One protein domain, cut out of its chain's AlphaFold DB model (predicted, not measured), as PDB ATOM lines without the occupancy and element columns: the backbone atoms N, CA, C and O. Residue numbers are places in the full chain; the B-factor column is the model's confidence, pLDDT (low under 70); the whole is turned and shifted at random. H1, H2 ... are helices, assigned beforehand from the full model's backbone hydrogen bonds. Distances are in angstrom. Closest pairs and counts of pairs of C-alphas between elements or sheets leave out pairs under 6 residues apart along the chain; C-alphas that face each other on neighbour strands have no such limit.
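AT A GLANCE: This is residues 13 to 206 of the 212 residues of a protein of Kosmotoga arenicorallina (UniProt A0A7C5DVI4). What does the model look like? One long helix, H5, makes a wall, with the short helices H1 and H2 packed on one side of it; on its other side, past the loop residues 112 to 118, sits a group of crossing helices, H4, H6, H7, H9, H10 and H11, with H8 beyond H7. H3 lies out at the rim near H4. What are its make-up and size? The printed part has 194 residues with eleven named helices, H1 to H11 in order along the chain, and no named strand, an all-helix class. It is compact, with a radius of gyration of the C-alphas of 17.8 A and spans of 52 by 46 by 35 A.

IN THESE COORDINATES: Where do the first helices lie? H1 is residues 16 to 21, beginning at C-alpha 16 (212.771, 201.753, 210.881), and H2 is residues 24 to 27. H3 is residues 36 to 49, 19.7 A long, and H4 is residues 53 to 61. Where is the longest helix? H5 is residues 66 to 91, 36.8 A from C-alpha 66 (220.903, 184.712, 196.174) to C-alpha 91. What follows? H6 is residues 103 to 108, H7 129 to 138, H8 143 to 146, H9 160 to 164 and H10 168 to 179, 15.8 A long. H11, residues 189 to 206, is 26.7 A long and ends at C-alpha 206 (208.217, 199.020, 182.232).

HOW THE PARTS SIT: What touches H5? H1 touches its residues 77 to 81 alone, closest at the C-alphas of Leu 19 and Lys 78, 7.1 A, at a steep tilt of 66 degrees, opposite ways. H2 touches its residues 70 to 77 alone, closest at the C-alphas of Val 24 and Tyr 74, 5.5 A. Where do H3, H4 and H9 stand? H3 touches no helix; H4 touches H9, closest at the C-alphas of Thr 53 and Ala 163, 5.4 A. What touches H11? H4 touches its residues 197 to 205 alone, at a shallow tilt of 26 degrees, the same way, closest at the C-alphas of Leu 60 and Ala 201, 5.8 A. H6, closest at the C-alphas of Thr 108 and Ala 202, 5.3 A, and H10, at those of Leu 171 and Val 195, 6.7 A, touch it about perpendicular, at 90 and 75 degrees. What of H7, H8 and the backbones? H6 and H7, a helical hairpin, only just touch, with 3 pairs of C-alphas within 8 A, as do H7 and H8. Every O i to N i+4 pair is within hydrogen-bond range in H1, H3, H6, H7, H9 and H10, against 4 of 5 in H4, 20 of 22 in H5 and 10 of 14 in H11; H2 and H8 are too short for such a pair.

THE WHOLE: How far does it reach? The two C-alphas farthest apart, those of Lys 92 and Gly 186, are 53.5 A apart, and the printed part has no cut. Which links are long, and where is confidence low? The links H5 to H6, H6 to H7 and H8 to H9 are long. The mean pLDDT of the printed part is 92.7, and residues 31 to 32 are under 70.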
ATOM      1  N   ALA A  13     208.932 211.098 209.650       93.50
ATOM      2  CA  ALA A  13     208.398 209.759 209.862       93.50
ATOM      3  C   ALA A  13     209.539 208.732 209.888       93.50
ATOM      4  O   ALA A  13     210.333 208.628 208.950       93.50
ATOM      5  N   LYS A  14     209.641 207.954 210.972       94.94
ATOM      6  CA  LYS A  14     210.645 206.887 211.089       94.94
ATOM      7  C   LYS A  14     210.140 205.621 210.395       94.94
ATOM      8  O   LYS A  14     209.208 204.991 210.878       94.94
ATOM      9  N   ILE A  15     210.817 205.192 209.331       95.50
ATOM     10  CA  ILE A  15     210.511 203.927 208.628       95.50
ATOM     11  C   ILE A  15     211.086 202.682 209.322       95.50
ATOM     12  O   ILE A  15     210.684 201.558 209.034       95.50
ATOM     13  N   THR A  16     212.039 202.858 210.242       94.25
ATOM     14  CA  THR A  16     212.771 201.753 210.881       94.25
ATOM     15  C   THR A  16     211.875 200.710 211.564       94.25
ATOM     16  O   THR A  16     212.157 199.527 211.372       94.25
ATOM     17  N   PRO A  17     210.821 201.064 212.331       96.06
ATOM     18  CA  PRO A  17     209.952 200.062 212.956       96.06
ATOM     19  C   PRO A  17     209.250 199.164 211.931       96.06
ATOM     20  O   PRO A  17     209.307 197.944 212.059       96.06
ATOM     21  N   VAL A  18     208.691 199.754 210.867       96.62
ATOM     22  CA  VAL A  18     208.029 199.017 209.774       96.62
ATOM     23  C   VAL A  18     209.018 198.081 209.081       96.62
ATOM     24  O   VAL A  18     208.756 196.895 208.915       96.62
ATOM     25  N   LEU A  19     210.213 198.580 208.754       96.00
ATOM     26  CA  LEU A  19     211.262 197.771 208.129       96.00
ATOM     27  C   LEU A  19     211.747 196.622 209.028       96.00
ATOM     28  O   LEU A  19     212.081 195.551 208.522       96.00
ATOM     29  N   ARG A  20     211.798 196.821 210.353       95.12
ATOM     30  CA  ARG A  20     212.111 195.748 211.314       95.12
ATOM     31  C   ARG A  20     211.015 194.690 211.341       95.12
ATOM     32  O   ARG A  20     211.353 193.510 211.289       95.12
ATOM     33  N   ALA A  21     209.747 195.102 211.380       96.88
ATOM     34  CA  ALA A  21     208.603 194.194 211.364       96.88
ATOM     35  C   ALA A  21     208.565 193.342 210.082       96.88
ATOM     36  O   ALA A  21     208.379 192.134 210.156       96.88
ATOM     37  N   LEU A  22     208.877 193.941 208.927       96.31
ATOM     38  CA  LEU A  22     209.020 193.238 207.644       96.31
ATOM     39  C   LEU A  22     210.266 192.334 207.556       96.31
ATOM     40  O   LEU A  22     210.485 191.679 206.542       96.31
ATOM     41  N   GLY A  23     211.133 192.324 208.574       95.62
ATOM     42  CA  GLY A  23     212.362 191.531 208.574       95.62
ATOM     43  C   GLY A  23     213.466 192.057 207.650       95.62
ATOM     44  O   GLY A  23     214.484 191.387 207.497       95.62
ATOM     45  N   VAL A  24     213.333 193.266 207.086       94.38
ATOM     46  CA  VAL A  24     214.295 193.839 206.122       94.38
ATOM     47  C   VAL A  24     215.708 193.861 206.698       94.38
ATOM     48  O   VAL A  24     216.656 193.441 206.046       94.38
ATOM     49  N   TYR A  25     215.869 194.287 207.952       91.06
ATOM     50  CA  TYR A  25     217.191 194.352 208.582       91.06
ATOM     51  C   TYR A  25     217.809 192.986 208.912       91.06
ATOM     52  O   TYR A  25     218.992 192.952 209.227       91.06
ATOM     53  N   LYS A  26     217.063 191.876 208.810       91.50
ATOM     54  CA  LYS A  26     217.610 190.513 208.950       91.50
ATOM     55  C   LYS A  26     218.340 190.046 207.682       91.50
ATOM     56  O   LYS A  26     219.075 189.068 207.729       91.50
ATOM     57  N   LEU A  27     218.149 190.738 206.551       89.06
ATOM     58  CA  LEU A  27     218.745 190.385 205.255       89.06
ATOM     59  C   LEU A  27     220.221 190.772 205.124       89.06
ATOM     60  O   LEU A  27     220.872 190.348 204.173       89.06
ATOM     61  N   GLN A  28     220.731 191.619 206.017       82.06
ATOM     62  CA  GLN A  28     222.117 192.078 206.021       82.06
ATOM     63  C   GLN A  28     222.671 191.983 207.446       82.06
ATOM     64  O   GLN A  28     221.912 192.157 208.402       82.06
ATOM     65  N   PRO A  29     223.977 191.725 207.612       77.44
ATOM     66  CA  PRO A  29     224.581 191.627 208.932       77.44
ATOM     67  C   PRO A  29     224.382 192.929 209.729       77.44
ATOM     68  O   PRO A  29     224.409 194.026 209.154       77.44
ATOM     69  N   PRO A  30     224.178 192.839 211.057       70.88
ATOM     70  CA  PRO A  30     223.943 194.002 211.896       70.88
ATOM     71  C   PRO A  30     225.172 194.910 211.878       70.88
ATOM     72  O   PRO A  30     226.224 194.594 212.419       70.88
ATOM     73  N   ALA A  31     225.028 196.074 211.253       67.56
ATOM     74  CA  ALA A  31     226.142 196.990 211.067       67.56
ATOM     75  C   ALA A  31     226.223 198.068 212.166       67.56
ATOM     76  O   ALA A  31     227.069 198.948 212.086       67.56
ATOM     77  N   PHE A  32     225.353 198.065 213.181       66.50
ATOM     78  CA  PHE A  32     225.195 199.204 214.100       66.50
ATOM     79  C   PHE A  32     226.503 199.623 214.801       66.50
ATOM     80  O   PHE A  32     226.784 200.813 214.865       66.50
ATOM     81  N   LEU A  33     227.342 198.661 215.202       74.94
ATOM     82  CA  LEU A  33     228.604 198.912 215.913       74.94
ATOM     83  C   LEU A  33     229.833 199.063 215.000       74.94
ATOM     84  O   LEU A  33     230.928 199.335 215.476       74.94
ATOM     85  N   ILE A  34     229.678 198.886 213.686       80.69
ATOM     86  CA  ILE A  34     230.812 198.889 212.754       80.69
ATOM     87  C   ILE A  34     231.109 200.333 212.300       80.69
ATOM     88  O   ILE A  34     230.198 200.996 211.788       80.69
ATOM     89  N   PRO A  35     232.356 200.829 212.409       86.69
ATOM     90  CA  PRO A  35     232.758 202.125 211.860       86.69
ATOM     91  C   PRO A  35     232.397 202.297 210.376       86.69
ATOM     92  O   PRO A  35     232.461 201.350 209.586       86.69
ATOM     93  N   TYR A  36     232.042 203.521 209.968       84.31
ATOM     94  CA  TYR A  36     231.631 203.814 208.586       84.31
ATOM     95  C   TYR A  36     232.707 203.453 207.552       84.31
ATOM     96  O   TYR A  36     232.386 202.901 206.502       84.31
ATOM     97  N   SER A  37     233.982 203.694 207.864       86.62
ATOM     98  CA  SER A  37     235.115 203.351 206.994       86.62
ATOM     99  C   SER A  37     235.168 201.856 206.656       86.62
ATOM    100  O   SER A  37     235.382 201.485 205.501       86.62
ATOM    101  N   ILE A  38     234.901 200.994 207.641       86.38
ATOM    102  CA  ILE A  38     234.882 199.537 207.477       86.38
ATOM    103  C   ILE A  38     233.653 199.109 206.670       86.38
ATOM    104  O   ILE A  38     233.788 198.348 205.711       86.38
ATOM    105  N   LYS A  39     232.471 199.656 206.990       84.31
ATOM    106  CA  LYS A  39     231.234 199.425 206.221       84.31
ATOM    107  C   LYS A  39     231.407 199.784 204.747       84.31
ATOM    108  O   LYS A  39     231.056 198.983 203.888       84.31
ATOM    109  N   LYS A  40     231.974 200.963 204.468       86.56
ATOM    110  CA  LYS A  40     232.266 201.453 203.116       86.56
ATOM    111  C   LYS A  40     233.195 200.494 202.378       86.56
ATOM    112  O   LYS A  40     232.877 200.069 201.274       86.56
ATOM    113  N   ARG A  41     234.314 200.099 202.997       87.69
ATOM    114  CA  ARG A  41     235.274 199.173 202.375       87.69
ATOM    115  C   ARG A  41     234.642 197.814 202.063       87.69
ATOM    116  O   ARG A  41     234.863 197.287 200.978       87.69
ATOM    117  N   TYR A  42     233.864 197.262 202.992       86.44
ATOM    118  CA  TYR A  42     233.147 196.005 202.781       86.44
ATOM    119  C   TYR A  42     232.124 196.119 201.644       86.44
ATOM    120  O   TYR A  42     232.119 195.283 200.744       86.44
ATOM    121  N   ALA A  43     231.302 197.171 201.654       84.81
ATOM    122  CA  ALA A  43     230.273 197.401 200.646       84.81
ATOM    123  C   ALA A  43     230.866 197.545 199.235       84.81
ATOM    124  O   ALA A  43     230.384 196.894 198.313       84.81
ATOM    125  N   LEU A  44     231.941 198.325 199.083       85.69
ATOM    126  CA  LEU A  44     232.620 198.501 197.798       85.69
ATOM    127  C   LEU A  44     233.291 197.209 197.316       85.69
ATOM    128  O   LEU A  44     233.119 196.833 196.164       85.69
ATOM    129  N   LYS A  45     233.983 196.465 198.194       86.94
ATOM    130  CA  LYS A  45     234.554 195.157 197.818       86.94
ATOM    131  C   LYS A  45     233.482 194.167 197.368       86.94
ATOM    132  O   LYS A  45     233.696 193.430 196.413       86.94
ATOM    133  N   LYS A  46     232.337 194.147 198.057       84.12
ATOM    134  CA  LYS A  46     231.193 193.309 197.688       84.12
ATOM    135  C   LYS A  46     230.618 193.720 196.331       84.12
ATOM    136  O   LYS A  46     230.333 192.844 195.526       84.12
ATOM    137  N   TRP A  47     230.480 195.021 196.079       84.00
ATOM    138  CA  TRP A  47     230.014 195.557 194.798       84.00
ATOM    139  C   TRP A  47     230.913 195.117 193.635       84.00
ATOM    140  O   TRP A  47     230.421 194.557 192.657       84.00
ATOM    141  N   GLU A  48     232.231 195.275 193.782       85.69
ATOM    142  CA  GLU A  48     233.201 194.822 192.779       85.69
ATOM    143  C   GLU A  48     233.137 193.304 192.566       85.69
ATOM    144  O   GLU A  48     233.033 192.840 191.433       85.69
ATOM    145  N   ALA A  49     233.086 192.520 193.648       83.75
ATOM    146  CA  ALA A  49     232.979 191.062 193.567       83.75
ATOM    147  C   ALA A  49     231.687 190.577 192.878       83.75
ATOM    148  O   ALA A  49     231.670 189.494 192.300       83.75
ATOM    149  N   GLN A  50     230.611 191.369 192.918       80.62
ATOM    150  CA  GLN A  50     229.336 191.074 192.253       80.62
ATOM    151  C   GLN A  50     229.296 191.528 190.780       80.62
ATOM    152  O   GLN A  50     228.270 191.366 190.116       80.62
ATOM    153  N   GLY A  51     230.399 192.072 190.255       80.00
ATOM    154  CA  GLY A  51     230.535 192.484 188.857       80.00
ATOM    155  C   GLY A  51     230.482 193.995 188.628       80.00
ATOM    156  O   GLY A  51     230.253 194.420 187.493       80.00
ATOM    157  N   GLY A  52     230.654 194.807 189.677       84.50
ATOM    158  CA  GLY A  52     230.796 196.259 189.574       84.50
ATOM    159  C   GLY A  52     229.611 196.919 188.867       84.50
ATOM    160  O   GLY A  52     228.458 196.791 189.277       84.50
ATOM    161  N   THR A  53     229.870 197.593 187.749       79.75
ATOM    162  CA  THR A  53     228.839 198.286 186.953       79.75
ATOM    163  C   THR A  53     227.748 197.342 186.416       79.75
ATOM    164  O   THR A  53     226.627 197.778 186.134       79.75
ATOM    165  N   ASN A  54     228.014 196.037 186.303       86.06
ATOM    166  CA  ASN A  54     227.011 195.047 185.897       86.06
ATOM    167  C   ASN A  54     225.997 194.728 186.999       86.06
ATOM    168  O   ASN A  54     224.907 194.243 186.688       86.06
ATOM    169  N   VAL A  55     226.292 195.053 188.264       86.94
ATOM    170  CA  VAL A  55     225.341 194.887 189.373       86.94
ATOM    171  C   VAL A  55     224.090 195.720 189.125       86.94
ATOM    172  O   VAL A  55     222.982 195.222 189.306       86.94
ATOM    173  N   PHE A  56     224.230 196.951 188.628       91.12
ATOM    174  CA  PHE A  56     223.066 197.772 188.301       91.12
ATOM    175  C   PHE A  56     222.244 197.188 187.139       91.12
ATOM    176  O   PHE A  56     221.020 197.128 187.211       91.12
ATOM    177  N   ILE A  57     222.892 196.659 186.097       93.75
ATOM    178  CA  ILE A  57     222.192 196.001 184.977       93.75
ATOM    179  C   ILE A  57     221.427 194.758 185.450       93.75
ATOM    180  O   ILE A  57     220.280 194.537 185.052       93.75
ATOM    181  N   ASN A  58     222.049 193.953 186.310       92.56
ATOM    182  CA  ASN A  58     221.413 192.785 186.906       92.56
ATOM    183  C   ASN A  58     220.246 193.184 187.820       92.56
ATOM    184  O   ASN A  58     219.199 192.536 187.809       92.56
ATOM    185  N   ASP A  59     220.377 194.300 188.542       92.38
ATOM    186  CA  ASP A  59     219.297 194.853 189.348       92.38
ATOM    187  C   ASP A  59     218.071 195.194 188.490       92.38
ATOM    188  O   ASP A  59     216.964 194.733 188.787       92.38
ATOM    189  N   LEU A  60     218.267 195.927 187.389       93.00
ATOM    190  CA  LEU A  60     217.195 196.280 186.452       93.00
ATOM    191  C   LEU A  60     216.461 195.040 185.926       93.00
ATOM    192  O   LEU A  60     215.229 195.023 185.861       93.00
ATOM    193  N   LYS A  61     217.213 193.981 185.620       92.00
ATOM    194  CA  LYS A  61     216.697 192.698 185.124       92.00
ATOM    195  C   LYS A  61     216.069 191.808 186.200       92.00
ATOM    196  O   LYS A  61     215.460 190.799 185.855       92.00
ATOM    197  N   ASN A  62     216.192 192.157 187.483       88.19
ATOM    198  CA  ASN A  62     215.886 191.275 188.619       88.19
ATOM    199  C   ASN A  62     216.672 189.946 188.589       88.19
ATOM    200  O   ASN A  62     216.188 188.930 189.088       88.19
ATOM    201  N   SER A  63     217.869 189.949 188.003       88.94
ATOM    202  CA  SER A  63     218.771 188.798 187.941       88.94
ATOM    203  C   SER A  63     219.829 188.857 189.051       88.94
ATOM    204  O   SER A  63     219.848 189.772 189.874       88.94
ATOM    205  N   GLY A  64     220.709 187.855 189.092       87.12
ATOM    206  CA  GLY A  64     221.797 187.755 190.068       87.12
ATOM    207  C   GLY A  64     221.607 186.614 191.060       87.12
ATOM    208  O   GLY A  64     220.549 185.982 191.115       87.12
ATOM    209  N   ASP A  65     222.657 186.333 191.827       89.50
ATOM    210  CA  ASP A  65     222.688 185.255 192.816       89.50
ATOM    211  C   ASP A  65     221.798 185.538 194.047       89.50
ATOM    212  O   ASP A  65     221.151 186.584 194.174       89.50
ATOM    213  N   ALA A  66     221.724 184.577 194.972       89.81
ATOM    214  CA  ALA A  66     220.903 184.712 196.174       89.81
ATOM    215  C   ALA A  66     221.321 185.903 197.058       89.81
ATOM    216  O   ALA A  66     220.466 186.528 197.688       89.81
ATOM    217  N   GLU A  67     222.610 186.235 197.099       87.50
ATOM    218  CA  GLU A  67     223.134 187.308 197.941       87.50
ATOM    219  C   GLU A  67     222.823 188.689 197.353       87.50
ATOM    220  O   GLU A  67     222.392 189.599 198.069       87.50
ATOM    221  N   MET A  68     222.943 188.837 196.035       87.62
ATOM    222  CA  MET A  68     222.497 190.015 195.307       87.62
ATOM    223  C   MET A  68     220.989 190.222 195.480       87.62
ATOM    224  O   MET A  68     220.560 191.333 195.797       87.62
ATOM    225  N   ARG A  69     220.175 189.161 195.377       90.06
ATOM    226  CA  ARG A  69     218.722 189.252 195.606       90.06
ATOM    227  C   ARG A  69     218.368 189.717 197.020       90.06
ATOM    228  O   ARG A  69     217.446 190.521 197.166       90.06
ATOM    229  N   LYS A  70     219.115 189.300 198.052       90.94
ATOM    230  CA  LYS A  70     218.959 189.846 199.416       90.94
ATOM    231  C   LYS A  70     219.283 191.336 199.471       90.94
ATOM    232  O   LYS A  70     218.546 192.083 200.108       90.94
ATOM    233  N   GLY A  71     220.351 191.772 198.797       89.12
ATOM    234  CA  GLY A  71     220.695 193.189 198.661       89.12
ATOM    235  C   GLY A  71     219.569 193.989 198.004       89.12
ATOM    236  O   GLY A  71     219.126 194.998 198.556       89.12
ATOM    237  N   MET A  72     219.032 193.482 196.889       91.31
ATOM    238  CA  MET A  72     217.896 194.082 196.188       91.31
ATOM    239  C   MET A  72     216.655 194.186 197.073       91.31
ATOM    240  O   MET A  72     216.061 195.258 197.184       91.31
ATOM    241  N   ALA A  73     216.280 193.101 197.752       93.88
ATOM    242  CA  ALA A  73     215.162 193.104 198.689       93.88
ATOM    243  C   ALA A  73     215.381 194.112 199.832       93.88
ATOM    244  O   ALA A  73     214.474 194.881 200.160       93.88
ATOM    245  N   TYR A  74     216.599 194.163 200.381       92.56
ATOM    246  CA  TYR A  74     216.967 195.051 201.480       92.56
ATOM    247  C   TYR A  74     216.766 196.531 201.141       92.56
ATOM    248  O   TYR A  74     216.207 197.281 201.947       92.56
ATOM    249  N   TYR A  75     217.227 196.972 199.970       91.00
ATOM    250  CA  TYR A  75     217.161 198.387 199.614       91.00
ATOM    251  C   TYR A  75     215.798 198.769 199.011       91.00
ATOM    252  O   TYR A  75     215.232 199.791 199.402       91.00
ATOM    253  N   ARG A  76     215.206 197.928 198.147       94.38
ATOM    254  CA  ARG A  76     213.921 198.229 197.485       94.38
ATOM    255  C   ARG A  76     212.758 198.307 198.463       94.38
ATOM    256  O   ARG A  76     211.888 199.162 198.308       94.38
ATOM    257  N   ALA A  77     212.755 197.470 199.503       96.38
ATOM    258  CA  ALA A  77     211.738 197.536 200.551       96.38
ATOM    259  C   ALA A  77     211.704 198.914 201.235       96.38
ATOM    260  O   ALA A  77     210.631 199.407 201.567       96.38
ATOM    261  N   LYS A  78     212.854 199.587 201.387       95.31
ATOM    262  CA  LYS A  78     212.917 200.931 201.984       95.31
ATOM    263  C   LYS A  78     212.218 201.978 201.123       95.31
ATOM    264  O   LYS A  78     211.523 202.824 201.673       95.31
ATOM    265  N   HIS A  79     212.380 201.914 199.802       95.94
ATOM    266  CA  HIS A  79     211.697 202.819 198.871       95.94
ATOM    267  C   HIS A  79     210.186 202.592 198.897       95.94
ATOM    268  O   HIS A  79     209.425 203.540 199.051       95.94
ATOM    269  N   ARG A  80     209.753 201.328 198.880       97.69
ATOM    270  CA  ARG A  80     208.329 200.961 198.936       97.69
ATOM    271  C   ARG A  80     207.663 201.370 200.247       97.69
ATOM    272  O   ARG A  80     206.561 201.894 200.233       97.69
ATOM    273  N   VAL A  81     208.348 201.217 201.382       97.88
ATOM    274  CA  VAL A  81     207.831 201.700 202.673       97.88
ATOM    275  C   VAL A  81     207.728 203.229 202.704       97.88
ATOM    276  O   VAL A  81     206.774 203.751 203.274       97.88
ATOM    277  N   ARG A  82     208.673 203.961 202.090       97.12
ATOM    278  CA  ARG A  82     208.553 205.424 201.948       97.12
ATOM    279  C   ARG A  82     207.334 205.794 201.110       97.12
ATOM    280  O   ARG A  82     206.574 206.646 201.551       97.12
ATOM    281  N   MET A  83     207.129 205.122 199.979       98.12
ATOM    282  CA  MET A  83     205.949 205.304 199.132       98.12
ATOM    283  C   MET A  83     204.654 205.099 199.925       98.12
ATOM    284  O   MET A  83     203.828 206.005 199.966       98.12
ATOM    285  N   CYS A  84     204.518 203.986 200.660       98.12
ATOM    286  CA  CYS A  84     203.320 203.732 201.467       98.12
ATOM    287  C   CYS A  84     203.071 204.830 202.513       98.12
ATOM    288  O   CYS A  84     201.929 205.208 202.747       98.12
ATOM    289  N   LEU A  85     204.125 205.352 203.151       97.44
ATOM    290  CA  LEU A  85     203.977 206.446 204.115       97.44
ATOM    291  C   LEU A  85     203.606 207.780 203.461       97.44
ATOM    292  O   LEU A  85     202.861 208.548 204.067       97.44
ATOM    293  N   LEU A  86     204.140 208.068 202.271       97.62
ATOM    294  CA  LEU A  86     203.802 209.276 201.521       97.62
ATOM    295  C   LEU A  86     202.323 209.263 201.135       97.62
ATOM    296  O   LEU A  86     201.627 210.222 201.458       97.62
ATOM    297  N   TYR A  87     201.834 208.162 200.559       98.50
ATOM    298  CA  TYR A  87     200.417 208.022 200.213       98.50
ATOM    299  C   TYR A  87     199.507 208.019 201.443       98.50
ATOM    300  O   TYR A  87     198.516 208.738 201.447       98.50
ATOM    301  N   LEU A  88     199.887 207.343 202.535       97.75
ATOM    302  CA  LEU A  88     199.115 207.384 203.783       97.75
ATOM    303  C   LEU A  88     198.898 208.821 204.290       97.75
ATOM    304  O   LEU A  88     197.805 209.176 204.725       97.75
ATOM    305  N   GLU A  89     199.943 209.653 204.297       96.75
ATOM    306  CA  GLU A  89     199.798 211.047 204.734       96.75
ATOM    307  C   GLU A  89     199.085 211.914 203.691       96.75
ATOM    308  O   GLU A  89     198.362 212.832 204.083       96.75
ATOM    309  N   ALA A  90     199.264 211.630 202.398       97.50
ATOM    310  CA  ALA A  90     198.588 212.337 201.319       97.50
ATOM    311  C   ALA A  90     197.068 212.109 201.369       97.50
ATOM    312  O   ALA A  90     196.309 213.072 201.436       97.50
ATOM    313  N   GLU A  91     196.621 210.858 201.485       98.19
ATOM    314  CA  GLU A  91     195.206 210.477 201.566       98.19
ATOM    315  C   GLU A  91     194.512 211.081 202.791       98.19
ATOM    316  O   GLU A  91     193.437 211.667 202.674       98.19
ATOM    317  N   LYS A  92     195.164 211.051 203.962       97.69
ATOM    318  CA  LYS A  92     194.648 211.691 205.189       97.69
ATOM    319  C   LYS A  92     194.401 213.195 205.044       97.69
ATOM    320  O   LYS A  92     193.700 213.775 205.871       97.69
ATOM    321  N   LYS A  93     195.045 213.837 204.069       96.81
ATOM    322  CA  LYS A  93     195.008 215.285 203.836       96.81
ATOM    323  C   LYS A  93     194.305 215.661 202.528       96.81
ATOM    324  O   LYS A  93     194.143 216.850 202.280       96.81
ATOM    325  N   GLY A  94     193.917 214.683 201.704       97.75
ATOM    326  CA  GLY A  94     193.446 214.923 200.338       97.75
ATOM    327  C   GLY A  94     194.512 215.557 199.435       97.75
ATOM    328  O   GLY A  94     194.194 216.437 198.642       97.75
ATOM    329  N   TYR A  95     195.786 215.189 199.604       97.44
ATOM    330  CA  TYR A  95     196.918 215.713 198.828       97.44
ATOM    331  C   TYR A  95     197.368 214.732 197.742       97.44
ATOM    332  O   TYR A  95     197.065 213.545 197.809       97.44
ATOM    333  N   ALA A  96     198.148 215.240 196.786       98.00
ATOM    334  CA  ALA A  96     198.883 214.441 195.812       98.00
ATOM    335  C   ALA A  96     200.322 214.170 196.290       98.00
ATOM    336  O   ALA A  96     200.932 214.998 196.980       98.00
ATOM    337  N   VAL A  97     200.890 213.036 195.889       98.31
ATOM    338  CA  VAL A  97     202.300 212.688 196.091       98.31
ATOM    339  C   VAL A  97     203.133 213.228 194.930       98.31
ATOM    340  O   VAL A  97     202.949 212.844 193.776       98.31
ATOM    341  N   VAL A  98     204.086 214.106 195.252       98.06
ATOM    342  CA  VAL A  98     205.028 214.692 194.287       98.06
ATOM    343  C   VAL A  98     206.311 213.875 194.254       98.06
ATOM    344  O   VAL A  98     206.975 213.709 195.280       98.06
ATOM    345  N   GLY A  99     206.663 213.394 193.072       97.38
ATOM    346  CA  GLY A  99     207.904 212.689 192.825       97.38
ATOM    347  C   GLY A  99     209.088 213.580 192.494       97.38
ATOM    348  O   GLY A  99     209.003 214.810 192.434       97.38
ATOM    349  N   THR A 100     210.239 212.932 192.354       96.62
ATOM    350  CA  THR A 100     211.529 213.609 192.145       96.62
ATOM    351  C   THR A 100     212.378 212.955 191.059       96.62
ATOM    352  O   THR A 100     213.538 213.333 190.887       96.62
ATOM    353  N   THR A 101     211.815 211.995 190.322       97.00
ATOM    354  CA  THR A 101     212.539 211.279 189.276       97.00
ATOM    355  C   THR A 101     212.785 212.219 188.102       97.00
ATOM    356  O   THR A 101     211.861 212.804 187.534       97.00
ATOM    357  N   ASN A 102     214.054 212.373 187.725       98.12
ATOM    358  CA  ASN A 102     214.415 213.131 186.529       98.12
ATOM    359  C   ASN A 102     214.486 212.234 185.285       98.12
ATOM    360  O   ASN A 102     214.502 211.004 185.372       98.12
ATOM    361  N   LYS A 103     214.552 212.853 184.105       98.25
ATOM    362  CA  LYS A 103     214.554 212.159 182.812       98.25
ATOM    363  C   LYS A 103     215.677 211.135 182.696       98.25
ATOM    364  O   LYS A 103     215.459 210.044 182.176       98.25
ATOM    365  N   THR A 104     216.868 211.460 183.194       98.25
ATOM    366  CA  THR A 104     218.025 210.556 183.143       98.25
ATOM    367  C   THR A 104     217.779 209.296 183.963       98.25
ATOM    368  O   THR A 104     217.987 208.188 183.465       98.25
ATOM    369  N   GLU A 105     217.294 209.449 185.197       97.19
ATOM    370  CA  GLU A 105     216.928 208.329 186.076       97.19
ATOM    371  C   GLU A 105     215.810 207.484 185.459       97.19
ATOM    372  O   GLU A 105     215.911 206.257 185.417       97.19
ATOM    373  N   TYR A 106     214.784 208.132 184.902       97.00
ATOM    374  CA  TYR A 106     213.670 207.452 184.249       97.00
ATOM    375  C   TYR A 106     214.118 206.608 183.046       97.00
ATOM    376  O   TYR A 106     213.823 205.413 182.985       97.00
ATOM    377  N   LEU A 107     214.882 207.199 182.118       97.44
ATOM    378  CA  LEU A 107     215.347 206.521 180.902       97.44
ATOM    379  C   LEU A 107     216.285 205.347 181.208       97.44
ATOM    380  O   LEU A 107     216.246 204.326 180.523       97.44
ATOM    381  N   THR A 108     217.115 205.475 182.242       96.75
ATOM    382  CA  THR A 108     218.070 204.430 182.648       96.75
ATOM    383  C   THR A 108     217.498 203.419 183.641       96.75
ATOM    384  O   THR A 108     218.156 202.425 183.949       96.75
ATOM    385  N   GLY A 109     216.273 203.625 184.133       95.56
ATOM    386  CA  GLY A 109     215.650 202.758 185.132       95.56
ATOM    387  C   GLY A 109     216.240 202.898 186.542       95.56
ATOM    388  O   GLY A 109     216.061 201.985 187.361       95.56
ATOM    389  N   PHE A 110     216.954 203.997 186.820       95.00
ATOM    390  CA  PHE A 110     217.601 204.307 188.102       95.00
ATOM    391  C   PHE A 110     216.579 204.800 189.137       95.00
ATOM    392  O   PHE A 110     216.627 205.919 189.628       95.00
ATOM    393  N   TYR A 111     215.621 203.934 189.440       94.44
ATOM    394  CA  TYR A 111     214.582 204.112 190.447       94.44
ATOM    395  C   TYR A 111     214.109 202.734 190.922       94.44
ATOM    396  O   TYR A 111     214.316 201.708 190.253       94.44
ATOM    397  N   VAL A 112     213.453 202.672 192.080       94.31
ATOM    398  CA  VAL A 112     212.816 201.438 192.545       94.31
ATOM    399  C   VAL A 112     211.390 201.386 192.041       94.31
ATOM    400  O   VAL A 112     210.550 202.125 192.528       94.31
ATOM    401  N   LYS A 113     211.100 200.423 191.159       93.81
ATOM    402  CA  LYS A 113     209.732 200.138 190.702       93.81
ATOM    403  C   LYS A 113     208.767 199.907 191.877       93.81
ATOM    404  O   LYS A 113     209.021 199.018 192.719       93.81
ATOM    405  N   TRP A 114     207.655 200.641 191.851       94.75
ATOM    406  CA  TRP A 114     206.624 200.748 192.893       94.75
ATOM    407  C   TRP A 114     207.120 201.397 194.187       94.75
ATOM    408  O   TRP A 114     206.618 201.108 195.273       94.75
ATOM    409  N   GLY A 115     208.181 202.185 194.082       95.81
ATOM    410  CA  GLY A 115     208.848 202.851 195.187       95.81
ATOM    411  C   GLY A 115     208.819 204.349 194.954       95.81
ATOM    412  O   GLY A 115     207.771 204.969 195.046       95.81
ATOM    413  N   ASP A 116     209.979 204.919 194.663       94.81
ATOM    414  CA  ASP A 116     210.143 206.342 194.368       94.81
ATOM    415  C   ASP A 116     209.507 206.783 193.041       94.81
ATOM    416  O   ASP A 116     209.254 207.969 192.893       94.81
ATOM    417  N   ASP A 117     209.190 205.853 192.134       93.94
ATOM    418  CA  ASP A 117     208.482 206.121 190.870       93.94
ATOM    419  C   ASP A 117     206.950 206.049 190.971       93.94
ATOM    420  O   ASP A 117     206.250 206.228 189.975       93.94
ATOM    421  N   ALA A 118     206.417 205.673 192.133       96.12
ATOM    422  CA  ALA A 118     204.984 205.593 192.371       96.12
ATOM    423  C   ALA A 118     204.540 206.901 193.022       96.12
ATOM    424  O   ALA A 118     204.673 207.074 194.234       96.12
ATOM    425  N   THR A 119     204.095 207.829 192.180       97.81
ATOM    426  CA  THR A 119     203.740 209.210 192.522       97.81
ATOM    427  C   THR A 119     202.601 209.686 191.615       97.81
ATOM    428  O   THR A 119     202.320 209.065 190.586       97.81
ATOM    429  N   ASP A 120     201.933 210.779 191.990       98.38
ATOM    430  CA  ASP A 120     200.823 211.338 191.207       98.38
ATOM    431  C   ASP A 120     201.322 212.340 190.154       98.38
ATOM    432  O   ASP A 120     200.741 212.455 189.075       98.38
ATOM    433  N   ILE A 121     202.411 213.063 190.455       98.00
ATOM    434  CA  ILE A 121     203.065 214.005 189.536       98.00
ATOM    435  C   ILE A 121     204.595 213.921 189.633       98.00
ATOM    436  O   ILE A 121     205.149 213.790 190.722       98.00
ATOM    437  N   GLU A 122     205.284 214.102 188.502       97.75
ATOM    438  CA  GLU A 122     206.754 214.121 188.409       97.75
ATOM    439  C   GLU A 122     207.250 215.410 187.723       97.75
ATOM    440  O   GLU A 122     207.474 215.435 186.506       97.75
ATOM    441  N   PRO A 123     207.448 216.513 188.471       97.75
ATOM    442  CA  PRO A 123     207.801 217.809 187.884       97.75
ATOM    443  C   PRO A 123     209.151 217.821 187.160       97.75
ATOM    444  O   PRO A 123     209.375 218.657 186.289       97.75
ATOM    445  N   LEU A 124     210.060 216.908 187.510       98.06
ATOM    446  CA  LEU A 124     211.423 216.855 186.976       98.06
ATOM    447  C   LEU A 124     211.588 215.842 185.835       98.06
ATOM    448  O   LEU A 124     212.668 215.776 185.246       98.06
ATOM    449  N   LEU A 125     210.539 215.093 185.476       97.50
ATOM    450  CA  LEU A 125     210.635 213.959 184.545       97.50
ATOM    451  C   LEU A 125     211.115 214.345 183.142       97.50
ATOM    452  O   LEU A 125     211.647 213.519 182.408       97.50
ATOM    453  N   HIS A 126     210.927 215.607 182.763       97.50
ATOM    454  CA  HIS A 126     211.329 216.153 181.471       97.50
ATOM    455  C   HIS A 126     212.760 216.720 181.465       97.50
ATOM    456  O   HIS A 126     213.284 217.036 180.398       97.50
ATOM    457  N   LEU A 127     213.405 216.841 182.630       98.50
ATOM    458  CA  LEU A 127     214.747 217.402 182.776       98.50
ATOM    459  C   LEU A 127     215.784 216.291 182.896       98.50
ATOM    460  O   LEU A 127     215.642 215.389 183.714       98.50
ATOM    461  N   TYR A 128     216.868 216.382 182.133       98.69
ATOM    462  CA  TYR A 128     218.040 215.543 182.369       98.69
ATOM    463  C   TYR A 128     218.754 215.960 183.664       98.69
ATOM    464  O   TYR A 128     218.611 217.100 184.114       98.69
ATOM    465  N   LYS A 129     219.566 215.083 184.266       98.00
ATOM    466  CA  LYS A 129     220.273 215.369 185.529       98.00
ATOM    467  C   LYS A 129     221.128 216.637 185.445       98.00
ATOM    468  O   LYS A 129     221.128 217.461 186.356       98.00
ATOM    469  N   THR A 130     221.809 216.834 184.322       98.06
ATOM    470  CA  THR A 130     222.572 218.047 184.004       98.06
ATOM    471  C   THR A 130     221.707 219.304 183.976       98.06
ATOM    472  O   THR A 130     222.178 220.372 184.363       98.06
ATOM    473  N   ASP A 131     220.440 219.203 183.574       98.31
ATOM    474  CA  ASP A 131     219.500 220.326 183.606       98.31
ATOM    475  C   ASP A 131     218.941 220.548 185.018       98.31
ATOM    476  O   ASP A 131     218.799 221.696 185.436       98.31
ATOM    477  N   VAL A 132     218.754 219.481 185.805       97.94
ATOM    478  CA  VAL A 132     218.444 219.581 187.243       97.94
ATOM    479  C   VAL A 132     219.554 220.323 187.994       97.94
ATOM    480  O   VAL A 132     219.249 221.196 188.805       97.94
ATOM    481  N   PHE A 133     220.835 220.069 187.697       97.00
ATOM    482  CA  PHE A 133     221.942 220.828 188.296       97.00
ATOM    483  C   PHE A 133     221.912 222.316 187.920       97.00
ATOM    484  O   PHE A 133     222.108 223.175 188.784       97.00
ATOM    485  N   LYS A 134     221.622 222.648 186.654       97.50
ATOM    486  CA  LYS A 134     221.462 224.050 186.224       97.50
ATOM    487  C   LYS A 134     220.296 224.724 186.946       97.50
ATOM    488  O   LYS A 134     220.439 225.857 187.406       97.50
ATOM    489  N   LEU A 135     219.169 224.022 187.078       97.12
ATOM    490  CA  LEU A 135     217.995 224.509 187.795       97.12
ATOM    491  C   LEU A 135     218.304 224.726 189.281       97.12
ATOM    492  O   LEU A 135     218.007 225.793 189.809       97.12
ATOM    493  N   ALA A 136     218.968 223.772 189.936       95.50
ATOM    494  CA  ALA A 136     219.372 223.884 191.336       95.50
ATOM    495  C   ALA A 136     220.266 225.110 191.582       95.50
ATOM    496  O   ALA A 136     220.045 225.855 192.537       95.50
ATOM    497  N   LYS A 137     221.218 225.373 190.675       95.62
ATOM    498  CA  LYS A 137     222.044 226.586 190.719       95.62
ATOM    499  C   LYS A 137     221.195 227.853 190.580       95.62
ATOM    500  O   LYS A 137     221.403 228.808 191.318       95.62
ATOM    501  N   ARG A 138     220.223 227.871 189.662       96.19
ATOM    502  CA  ARG A 138     219.339 229.030 189.451       96.19
ATOM    503  C   ARG A 138     218.408 229.293 190.638       96.19
ATOM    504  O   ARG A 138     218.102 230.451 190.907       96.19
ATOM    505  N   LEU A 139     217.984 228.240 191.332       94.31
ATOM    506  CA  LEU A 139     217.154 228.304 192.537       94.31
ATOM    507  C   LEU A 139     217.960 228.591 193.815       94.31
ATOM    508  O   LEU A 139     217.371 228.637 194.892       94.31
ATOM    509  N   ASN A 140     219.281 228.786 193.710       93.12
ATOM    510  CA  ASN A 140     220.181 229.005 194.845       93.12
ATOM    511  C   ASN A 140     220.041 227.918 195.925       93.12
ATOM    512  O   ASN A 140     219.993 228.214 197.121       93.12
ATOM    513  N   ILE A 141     219.937 226.652 195.498       94.19
ATOM    514  CA  ILE A 141     219.911 225.510 196.416       94.19
ATOM    515  C   ILE A 141     221.174 225.544 197.296       94.19
ATOM    516  O   ILE A 141     222.261 225.756 196.758       94.19
ATOM    517  N   PRO A 142     221.067 225.311 198.621       92.56
ATOM    518  CA  PRO A 142     222.215 225.363 199.521       92.56
ATOM    519  C   PRO A 142     223.395 224.502 199.056       92.56
ATOM    520  O   PRO A 142     223.203 223.348 198.662       92.56
ATOM    521  N   ASP A 143     224.614 225.025 199.206       91.62
ATOM    522  CA  ASP A 143     225.858 224.374 198.766       91.62
ATOM    523  C   ASP A 143     226.048 222.961 199.330       91.62
ATOM    524  O   ASP A 143     226.621 222.098 198.668       91.62
ATOM    525  N   GLU A 144     225.537 222.694 200.535       91.38
ATOM    526  CA  GLU A 144     225.570 221.364 201.157       91.38
ATOM    527  C   GLU A 144     224.778 220.316 200.354       91.38
ATOM    528  O   GLU A 144     225.164 219.150 200.323       91.38
ATOM    529  N   ILE A 145     223.682 220.713 199.697       91.31
ATOM    530  CA  ILE A 145     222.942 219.845 198.773       91.31
ATOM    531  C   ILE A 145     223.626 219.857 197.411       91.31
ATOM    532  O   ILE A 145     223.859 218.794 196.844       91.31
ATOM    533  N   PHE A 146     223.931 221.048 196.892       91.50
ATOM    534  CA  PHE A 146     224.417 221.218 195.525       91.50
ATOM    535  C   PHE A 146     225.743 220.481 195.276       91.50
ATOM    536  O   PHE A 146     225.882 219.800 194.265       91.50
ATOM    537  N   ASN A 147     226.686 220.559 196.220       90.94
ATOM    538  CA  ASN A 147     228.003 219.926 196.100       90.94
ATOM    539  C   ASN A 147     228.022 218.461 196.566       90.94
ATOM    540  O   ASN A 147     229.061 217.800 196.491       90.94
ATOM    541  N   ARG A 148     226.902 217.929 197.075       90.62
ATOM    542  CA  ARG A 148     226.839 216.529 197.499       90.62
ATOM    543  C   ARG A 148     226.860 215.628 196.270       90.62
ATOM    544  O   ARG A 148     226.042 215.777 195.367       90.62
ATOM    545  N   GLN A 149     227.754 214.641 196.270       89.50
ATOM    546  CA  GLN A 149     227.764 213.638 195.207       89.50
ATOM    547  C   GLN A 149     226.435 212.862 195.170       89.50
ATOM    548  O   GLN A 149     226.004 212.366 196.221       89.50
ATOM    549  N   PRO A 150     225.809 212.713 193.984       88.81
ATOM    550  CA  PRO A 150     224.636 211.865 193.807       88.81
ATOM    551  C   PRO A 150     224.920 210.424 194.241       88.81
ATOM    552  O   PRO A 150     225.944 209.830 193.885       88.81
ATOM    553  N   SER A 151     224.036 209.882 195.069       86.81
ATOM    554  CA  SER A 151     224.162 208.550 195.646       86.81
ATOM    555  C   SER A 151     222.776 208.027 196.014       86.81
ATOM    556  O   SER A 151     221.955 208.806 196.513       86.81
ATOM    557  N   PRO A 152     222.535 206.705 195.923       77.88
ATOM    558  CA  PRO A 152     221.285 206.116 196.383       77.88
ATOM    559  C   PRO A 152     221.146 206.143 197.916       77.88
ATOM    560  O   PRO A 152     220.096 205.768 198.428       77.88
ATOM    561  N   ASP A 153     222.194 206.523 198.667       74.62
ATOM    562  CA  ASP A 153     222.216 206.582 200.143       74.62
ATOM    563  C   ASP A 153     221.857 205.236 200.819       74.62
ATOM    564  O   ASP A 153     221.328 205.158 201.931       74.62
ATOM    565  N   LEU A 154     222.128 204.133 200.112       72.25
ATOM    566  CA  LEU A 154     221.753 202.770 200.505       72.25
ATOM    567  C   LEU A 154     222.943 201.821 200.621       72.25
ATOM    568  O   LEU A 154     222.940 200.944 201.489       72.25
ATOM    569  N   ILE A 155     223.947 202.003 199.763       78.19
ATOM    570  CA  ILE A 155     225.198 201.246 199.767       78.19
ATOM    571  C   ILE A 155     226.310 202.230 200.149       78.19
ATOM    572  O   ILE A 155     226.576 203.163 199.390       78.19
ATOM    573  N   PRO A 156     226.944 202.072 201.328       82.12
ATOM    574  CA  PRO A 156     227.950 203.012 201.812       82.12
ATOM    575  C   PRO A 156     229.076 203.266 200.803       82.12
ATOM    576  O   PRO A 156     229.851 202.366 200.486       82.12
ATOM    577  N   GLY A 157     229.190 204.516 200.348       82.81
ATOM    578  CA  GLY A 157     230.234 204.971 199.429       82.81
ATOM    579  C   GLY A 157     229.985 204.719 197.942       82.81
ATOM    580  O   GLY A 157     230.846 205.105 197.158       82.81
ATOM    581  N   LEU A 158     228.858 204.112 197.558       87.00
ATOM    582  CA  LEU A 158     228.462 203.977 196.156       87.00
ATOM    583  C   LEU A 158     227.823 205.285 195.667       87.00
ATOM    584  O   LEU A 158     226.913 205.811 196.316       87.00
ATOM    585  N   THR A 159     228.286 205.797 194.531       91.12
ATOM    586  CA  THR A 159     227.696 206.954 193.838       91.12
ATOM    587  C   THR A 159     226.869 206.495 192.644       91.12
ATOM    588  O   THR A 159     227.104 205.405 192.116       91.12
ATOM    589  N   ASP A 160     225.945 207.332 192.180       92.69
ATOM    590  CA  ASP A 160     225.095 206.998 191.030       92.69
ATOM    591  C   ASP A 160     225.938 206.735 189.773       92.69
ATOM    592  O   ASP A 160     225.756 205.723 189.101       92.69
ATOM    593  N   GLU A 161     226.937 207.583 189.511       93.25
ATOM    594  CA  GLU A 161     227.842 207.441 188.362       93.25
ATOM    595  C   GLU A 161     228.690 206.164 188.446       93.25
ATOM    596  O   GLU A 161     228.877 205.485 187.438       93.25
ATOM    597  N   SER A 162     229.148 205.776 189.646       90.88
ATOM    598  CA  SER A 162     229.868 204.505 189.836       90.88
ATOM    599  C   SER A 162     228.961 203.288 189.639       90.88
ATOM    600  O   SER A 162     229.382 202.287 189.064       90.88
ATOM    601  N   ALA A 163     227.695 203.382 190.058       91.06
ATOM    602  CA  ALA A 163     226.722 202.315 189.875       91.06
ATOM    603  C   ALA A 163     226.336 202.156 188.395       91.06
ATOM    604  O   ALA A 163     226.288 201.043 187.865       91.06
ATOM    605  N   MET A 164     226.106 203.280 187.714       93.75
ATOM    606  CA  MET A 164     225.786 203.317 186.292       93.75
ATOM    607  C   MET A 164     227.007 203.091 185.404       93.75
ATOM    608  O   MET A 164     226.812 202.700 184.260       93.75
ATOM    609  N   GLY A 165     228.234 203.264 185.894       94.69
ATOM    610  CA  GLY A 165     229.462 203.102 185.109       94.69
ATOM    611  C   GLY A 165     229.671 204.183 184.045       94.69
ATOM    612  O   GLY A 165     230.351 203.933 183.057       94.69
ATOM    613  N   ILE A 166     229.036 205.343 184.202       96.88
ATOM    614  CA  ILE A 166     229.116 206.479 183.278       96.88
ATOM    615  C   ILE A 166     228.773 207.766 184.036       96.88
ATOM    616  O   ILE A 166     227.926 207.751 184.932       96.88
ATOM    617  N   SER A 167     229.434 208.873 183.688       97.31
ATOM    618  CA  SER A 167     229.129 210.184 184.269       97.31
ATOM    619  C   SER A 167     227.774 210.704 183.785       97.31
ATOM    620  O   SER A 167     227.363 210.421 182.657       97.31
ATOM    621  N   TYR A 168     227.098 211.525 184.588       97.69
ATOM    622  CA  TYR A 168     225.865 212.192 184.161       97.69
ATOM    623  C   TYR A 168     226.091 213.117 182.963       97.69
ATOM    624  O   TYR A 168     225.219 213.233 182.107       97.69
ATOM    625  N   VAL A 169     227.264 213.749 182.879       97.69
ATOM    626  CA  VAL A 169     227.617 214.636 181.763       97.69
ATOM    627  C   VAL A 169     227.663 213.861 180.450       97.69
ATOM    628  O   VAL A 169     227.084 214.301 179.459       97.69
ATOM    629  N   ASP A 170     228.315 212.699 180.435       98.12
ATOM    630  CA  ASP A 170     228.380 211.853 179.246       98.12
ATOM    631  C   ASP A 170     227.044 211.191 178.928       98.12
ATOM    632  O   ASP A 170     226.610 211.202 177.775       98.12
ATOM    633  N   LEU A 171     226.387 210.644 179.951       98.31
ATOM    634  CA  LEU A 171     225.101 209.973 179.826       98.31
ATOM    635  C   LEU A 171     224.052 210.910 179.223       98.31
ATOM    636  O   LEU A 171     223.458 210.586 178.198       98.31
ATOM    637  N   ASP A 172     223.870 212.097 179.801       98.50
ATOM    638  CA  ASP A 172     222.879 213.058 179.320       98.50
ATOM    639  C   ASP A 172     223.217 213.576 177.926       98.50
ATOM    640  O   ASP A 172     222.321 213.770 177.110       98.50
ATOM    641  N   ARG A 173     224.502 213.794 177.630       98.19
ATOM    642  CA  ARG A 173     224.959 214.248 176.312       98.19
ATOM    643  C   ARG A 173     224.614 213.233 175.222       98.19
ATOM    644  O   ARG A 173     224.074 213.628 174.189       98.19
ATOM    645  N   ILE A 174     224.861 211.946 175.466       98.44
ATOM    646  CA  ILE A 174     224.521 210.868 174.524       98.44
ATOM    647  C   ILE A 174     222.999 210.703 174.421       98.44
ATOM    648  O   ILE A 174     222.469 210.672 173.310       98.44
ATOM    649  N   LEU A 175     222.278 210.666 175.549       98.25
ATOM    650  CA  LEU A 175     220.817 210.536 175.550       98.25
ATOM    651  C   LEU A 175     220.129 211.694 174.813       98.25
ATOM    652  O   LEU A 175     219.187 211.455 174.062       98.25
ATOM    653  N   LYS A 176     220.611 212.933 174.983       98.06
ATOM    654  CA  LYS A 176     220.101 214.113 174.266       98.06
ATOM    655  C   LYS A 176     220.347 214.023 172.764       98.06
ATOM    656  O   LYS A 176     219.467 214.393 171.993       98.06
ATOM    657  N   LYS A 177     221.519 213.545 172.329       97.88
ATOM    658  CA  LYS A 177     221.785 213.329 170.898       97.88
ATOM    659  C   LYS A 177     220.820 212.303 170.306       97.88
ATOM    660  O   LYS A 177     220.178 212.597 169.304       97.88
ATOM    661  N   MET A 178     220.669 211.159 170.978       96.81
ATOM    662  CA  MET A 178     219.748 210.094 170.570       96.81
ATOM    663  C   MET A 178     218.297 210.585 170.482       96.81
ATOM    664  O   MET A 178     217.623 210.306 169.497       96.81
ATOM    665  N   GLU A 179     217.825 211.339 171.479       96.75
ATOM    666  CA  GLU A 179     216.468 211.900 171.492       96.75
ATOM    667  C   GLU A 179     216.217 212.873 170.333       96.75
ATOM    668  O   GLU A 179     215.163 212.823 169.706       96.75
ATOM    669  N   ASN A 180     217.186 213.740 170.024       96.62
ATOM    670  CA  ASN A 180     217.040 214.764 168.989       96.62
ATOM    671  C   ASN A 180     217.379 214.261 167.573       96.62
ATOM    672  O   ASN A 180     217.473 215.068 166.650       96.62
ATOM    673  N   GLY A 181     217.620 212.956 167.391       95.62
ATOM    674  CA  GLY A 181     218.038 212.393 166.102       95.62
ATOM    675  C   GLY A 181     219.400 212.905 165.614       95.62
ATOM    676  O   GLY A 181     219.697 212.843 164.424       95.62
ATOM    677  N   VAL A 182     220.229 213.433 166.519       96.31
ATOM    678  CA  VAL A 182     221.575 213.922 166.208       96.31
ATOM    679  C   VAL A 182     222.540 212.742 166.172       96.31
ATOM    680  O   VAL A 182     222.476 211.851 167.021       96.31
ATOM    681  N   SER A 183     223.473 212.760 165.216       93.50
ATOM    682  CA  SER A 183     224.485 211.712 165.096       93.50
ATOM    683  C   SER A 183     225.289 211.543 166.392       93.50
ATOM    684  O   SER A 183     225.788 212.504 166.991       93.50
ATOM    685  N   ILE A 184     225.423 210.286 166.813       94.69
ATOM    686  CA  ILE A 184     226.312 209.850 167.898       94.69
ATOM    687  C   ILE A 184     227.701 209.456 167.373       94.69
ATOM    688  O   ILE A 184     228.529 208.954 168.127       94.69
ATOM    689  N   GLU A 185     227.969 209.685 166.087       91.19
ATOM    690  CA  GLU A 185     229.292 209.512 165.498       91.19
ATOM    691  C   GLU A 185     230.307 210.432 166.202       91.19
ATOM    692  O   GLU A 185     230.023 211.595 166.505       91.19
ATOM    693  N   GLY A 186     231.468 209.875 166.549       92.44
ATOM    694  CA  GLY A 186     232.491 210.546 167.359       92.44
ATOM    695  C   GLY A 186     232.307 210.428 168.880       92.44
ATOM    696  O   GLY A 186     233.193 210.842 169.627       92.44
ATOM    697  N   GLU A 187     231.209 209.845 169.371       96.62
ATOM    698  CA  GLU A 187     231.125 209.446 170.779       96.62
ATOM    699  C   GLU A 187     232.058 208.260 171.077       96.62
ATOM    700  O   GLU A 187     232.155 207.342 170.258       96.62
ATOM    701  N   PRO A 188     232.704 208.206 172.259       97.44
ATOM    702  CA  PRO A 188     233.480 207.036 172.653       97.44
ATOM    703  C   PRO A 188     232.616 205.770 172.647       97.44
ATOM    704  O   PRO A 188     231.587 205.715 173.328       97.44
ATOM    705  N   HIS A 189     233.059 204.746 171.909       96.31
ATOM    706  CA  HIS A 189     232.313 203.498 171.713       96.31
ATOM    707  C   HIS A 189     231.856 202.877 173.042       96.31
ATOM    708  O   HIS A 189     230.684 202.546 173.199       96.31
ATOM    709  N   GLU A 190     232.752 202.804 174.031       96.44
ATOM    710  CA  GLU A 190     232.464 202.261 175.367       96.44
ATOM    711  C   GLU A 190     231.299 202.977 176.078       96.44
ATOM    712  O   GLU A 190     230.481 202.343 176.747       96.44
ATOM    713  N   LYS A 191     231.171 204.299 175.901       97.31
ATOM    714  CA  LYS A 191     230.114 205.097 176.537       97.31
ATOM    715  C   LYS A 191     228.785 204.866 175.835       97.31
ATOM    716  O   LYS A 191     227.773 204.677 176.505       97.31
ATOM    717  N   VAL A 192     228.788 204.834 174.503       97.75
ATOM    718  CA  VAL A 192     227.591 204.528 173.704       97.75
ATOM    719  C   VAL A 192     227.081 203.126 174.016       97.75
ATOM    720  O   VAL A 192     225.890 202.943 174.271       97.75
ATOM    721  N   GLU A 193     227.978 202.141 174.051       96.81
ATOM    722  CA  GLU A 193     227.650 200.770 174.427       96.81
ATOM    723  C   GLU A 193     227.037 200.724 175.829       96.81
ATOM    724  O   GLU A 193     225.967 200.138 176.022       96.81
ATOM    725  N   ARG A 194     227.643 201.428 176.794       96.69
ATOM    726  CA  ARG A 194     227.119 201.485 178.157       96.69
ATOM    727  C   ARG A 194     225.723 202.106 178.230       96.69
ATOM    728  O   ARG A 194     224.855 201.546 178.904       96.69
ATOM    729  N   VAL A 195     225.476 203.210 177.522       97.88
ATOM    730  CA  VAL A 195     224.142 203.832 177.430       97.88
ATOM    731  C   VAL A 195     223.130 202.847 176.843       97.88
ATOM    732  O   VAL A 195     222.066 202.639 177.425       97.88
ATOM    733  N   ASN A 196     223.473 202.163 175.751       97.50
ATOM    734  CA  ASN A 196     222.599 201.168 175.129       97.50
ATOM    735  C   ASN A 196     222.281 199.992 176.066       97.50
ATOM    736  O   ASN A 196     221.133 199.536 176.119       97.50
ATOM    737  N   MET A 197     223.261 199.515 176.841       96.81
ATOM    738  CA  MET A 197     223.040 198.483 177.859       96.81
ATOM    739  C   MET A 197     222.042 198.944 178.927       96.81
ATOM    740  O   MET A 197     221.123 198.188 179.258       96.81
ATOM    741  N   LEU A 198     222.201 200.173 179.436       97.25
ATOM    742  CA  LEU A 198     221.294 200.774 180.418       97.25
ATOM    743  C   LEU A 198     219.873 200.871 179.853       97.25
ATOM    744  O   LEU A 198     218.947 200.342 180.462       97.25
ATOM    745  N   LEU A 199     219.703 201.438 178.654       97.19
ATOM    746  CA  LEU A 199     218.396 201.584 178.001       97.19
ATOM    747  C   LEU A 199     217.716 200.233 177.742       97.19
ATOM    748  O   LEU A 199     216.514 200.072 177.962       97.19
ATOM    749  N   LYS A 200     218.477 199.222 177.304       97.00
ATOM    750  CA  LYS A 200     217.948 197.871 177.076       97.00
ATOM    751  C   LYS A 200     217.486 197.221 178.380       97.00
ATOM    752  O   LYS A 200     216.438 196.576 178.396       97.00
ATOM    753  N   ALA A 201     218.251 197.374 179.460       96.00
ATOM    754  CA  ALA A 201     217.907 196.831 180.769       96.00
ATOM    755  C   ALA A 201     216.765 197.610 181.449       96.00
ATOM    756  O   ALA A 201     215.921 197.001 182.104       96.00
ATOM    757  N   ALA A 202     216.668 198.923 181.232       95.94
ATOM    758  CA  ALA A 202     215.613 199.772 181.785       95.94
ATOM    759  C   ALA A 202     214.206 199.317 181.361       95.94
ATOM    760  O   ALA A 202     213.268 199.415 182.150       95.94
ATOM    761  N   LYS A 203     214.057 198.702 180.176       94.38
ATOM    762  CA  LYS A 203     212.778 198.139 179.696       94.38
ATOM    763  C   LYS A 203     212.137 197.142 180.672       94.38
ATOM    764  O   LYS A 203     210.915 197.042 180.719       94.38
ATOM    765  N   TYR A 204     212.923 196.450 181.503       93.31
ATOM    766  CA  TYR A 204     212.401 195.535 182.529       93.31
ATOM    767  C   TYR A 204     211.635 196.265 183.652       93.31
ATOM    768  O   TYR A 204     210.797 195.664 184.337       93.31
ATOM    769  N   ARG A 205     211.866 197.573 183.835       91.38
ATOM    770  CA  ARG A 205     211.078 198.418 184.744       91.38
ATOM    771  C   ARG A 205     209.678 198.712 184.197       91.38
ATOM    772  O   ARG A 205     208.749 198.833 184.991       91.38
ATOM    773  N   ASN A 206     209.503 198.727 182.876       87.75
ATOM    774  CA  ASN A 206     208.217 199.020 182.232       87.75
ATOM    775  C   ASN A 206     207.223 197.859 182.332       87.75
ATOM    776  O   ASN A 206     206.027 198.053 182.144       87.75
TER     777      ASN A 206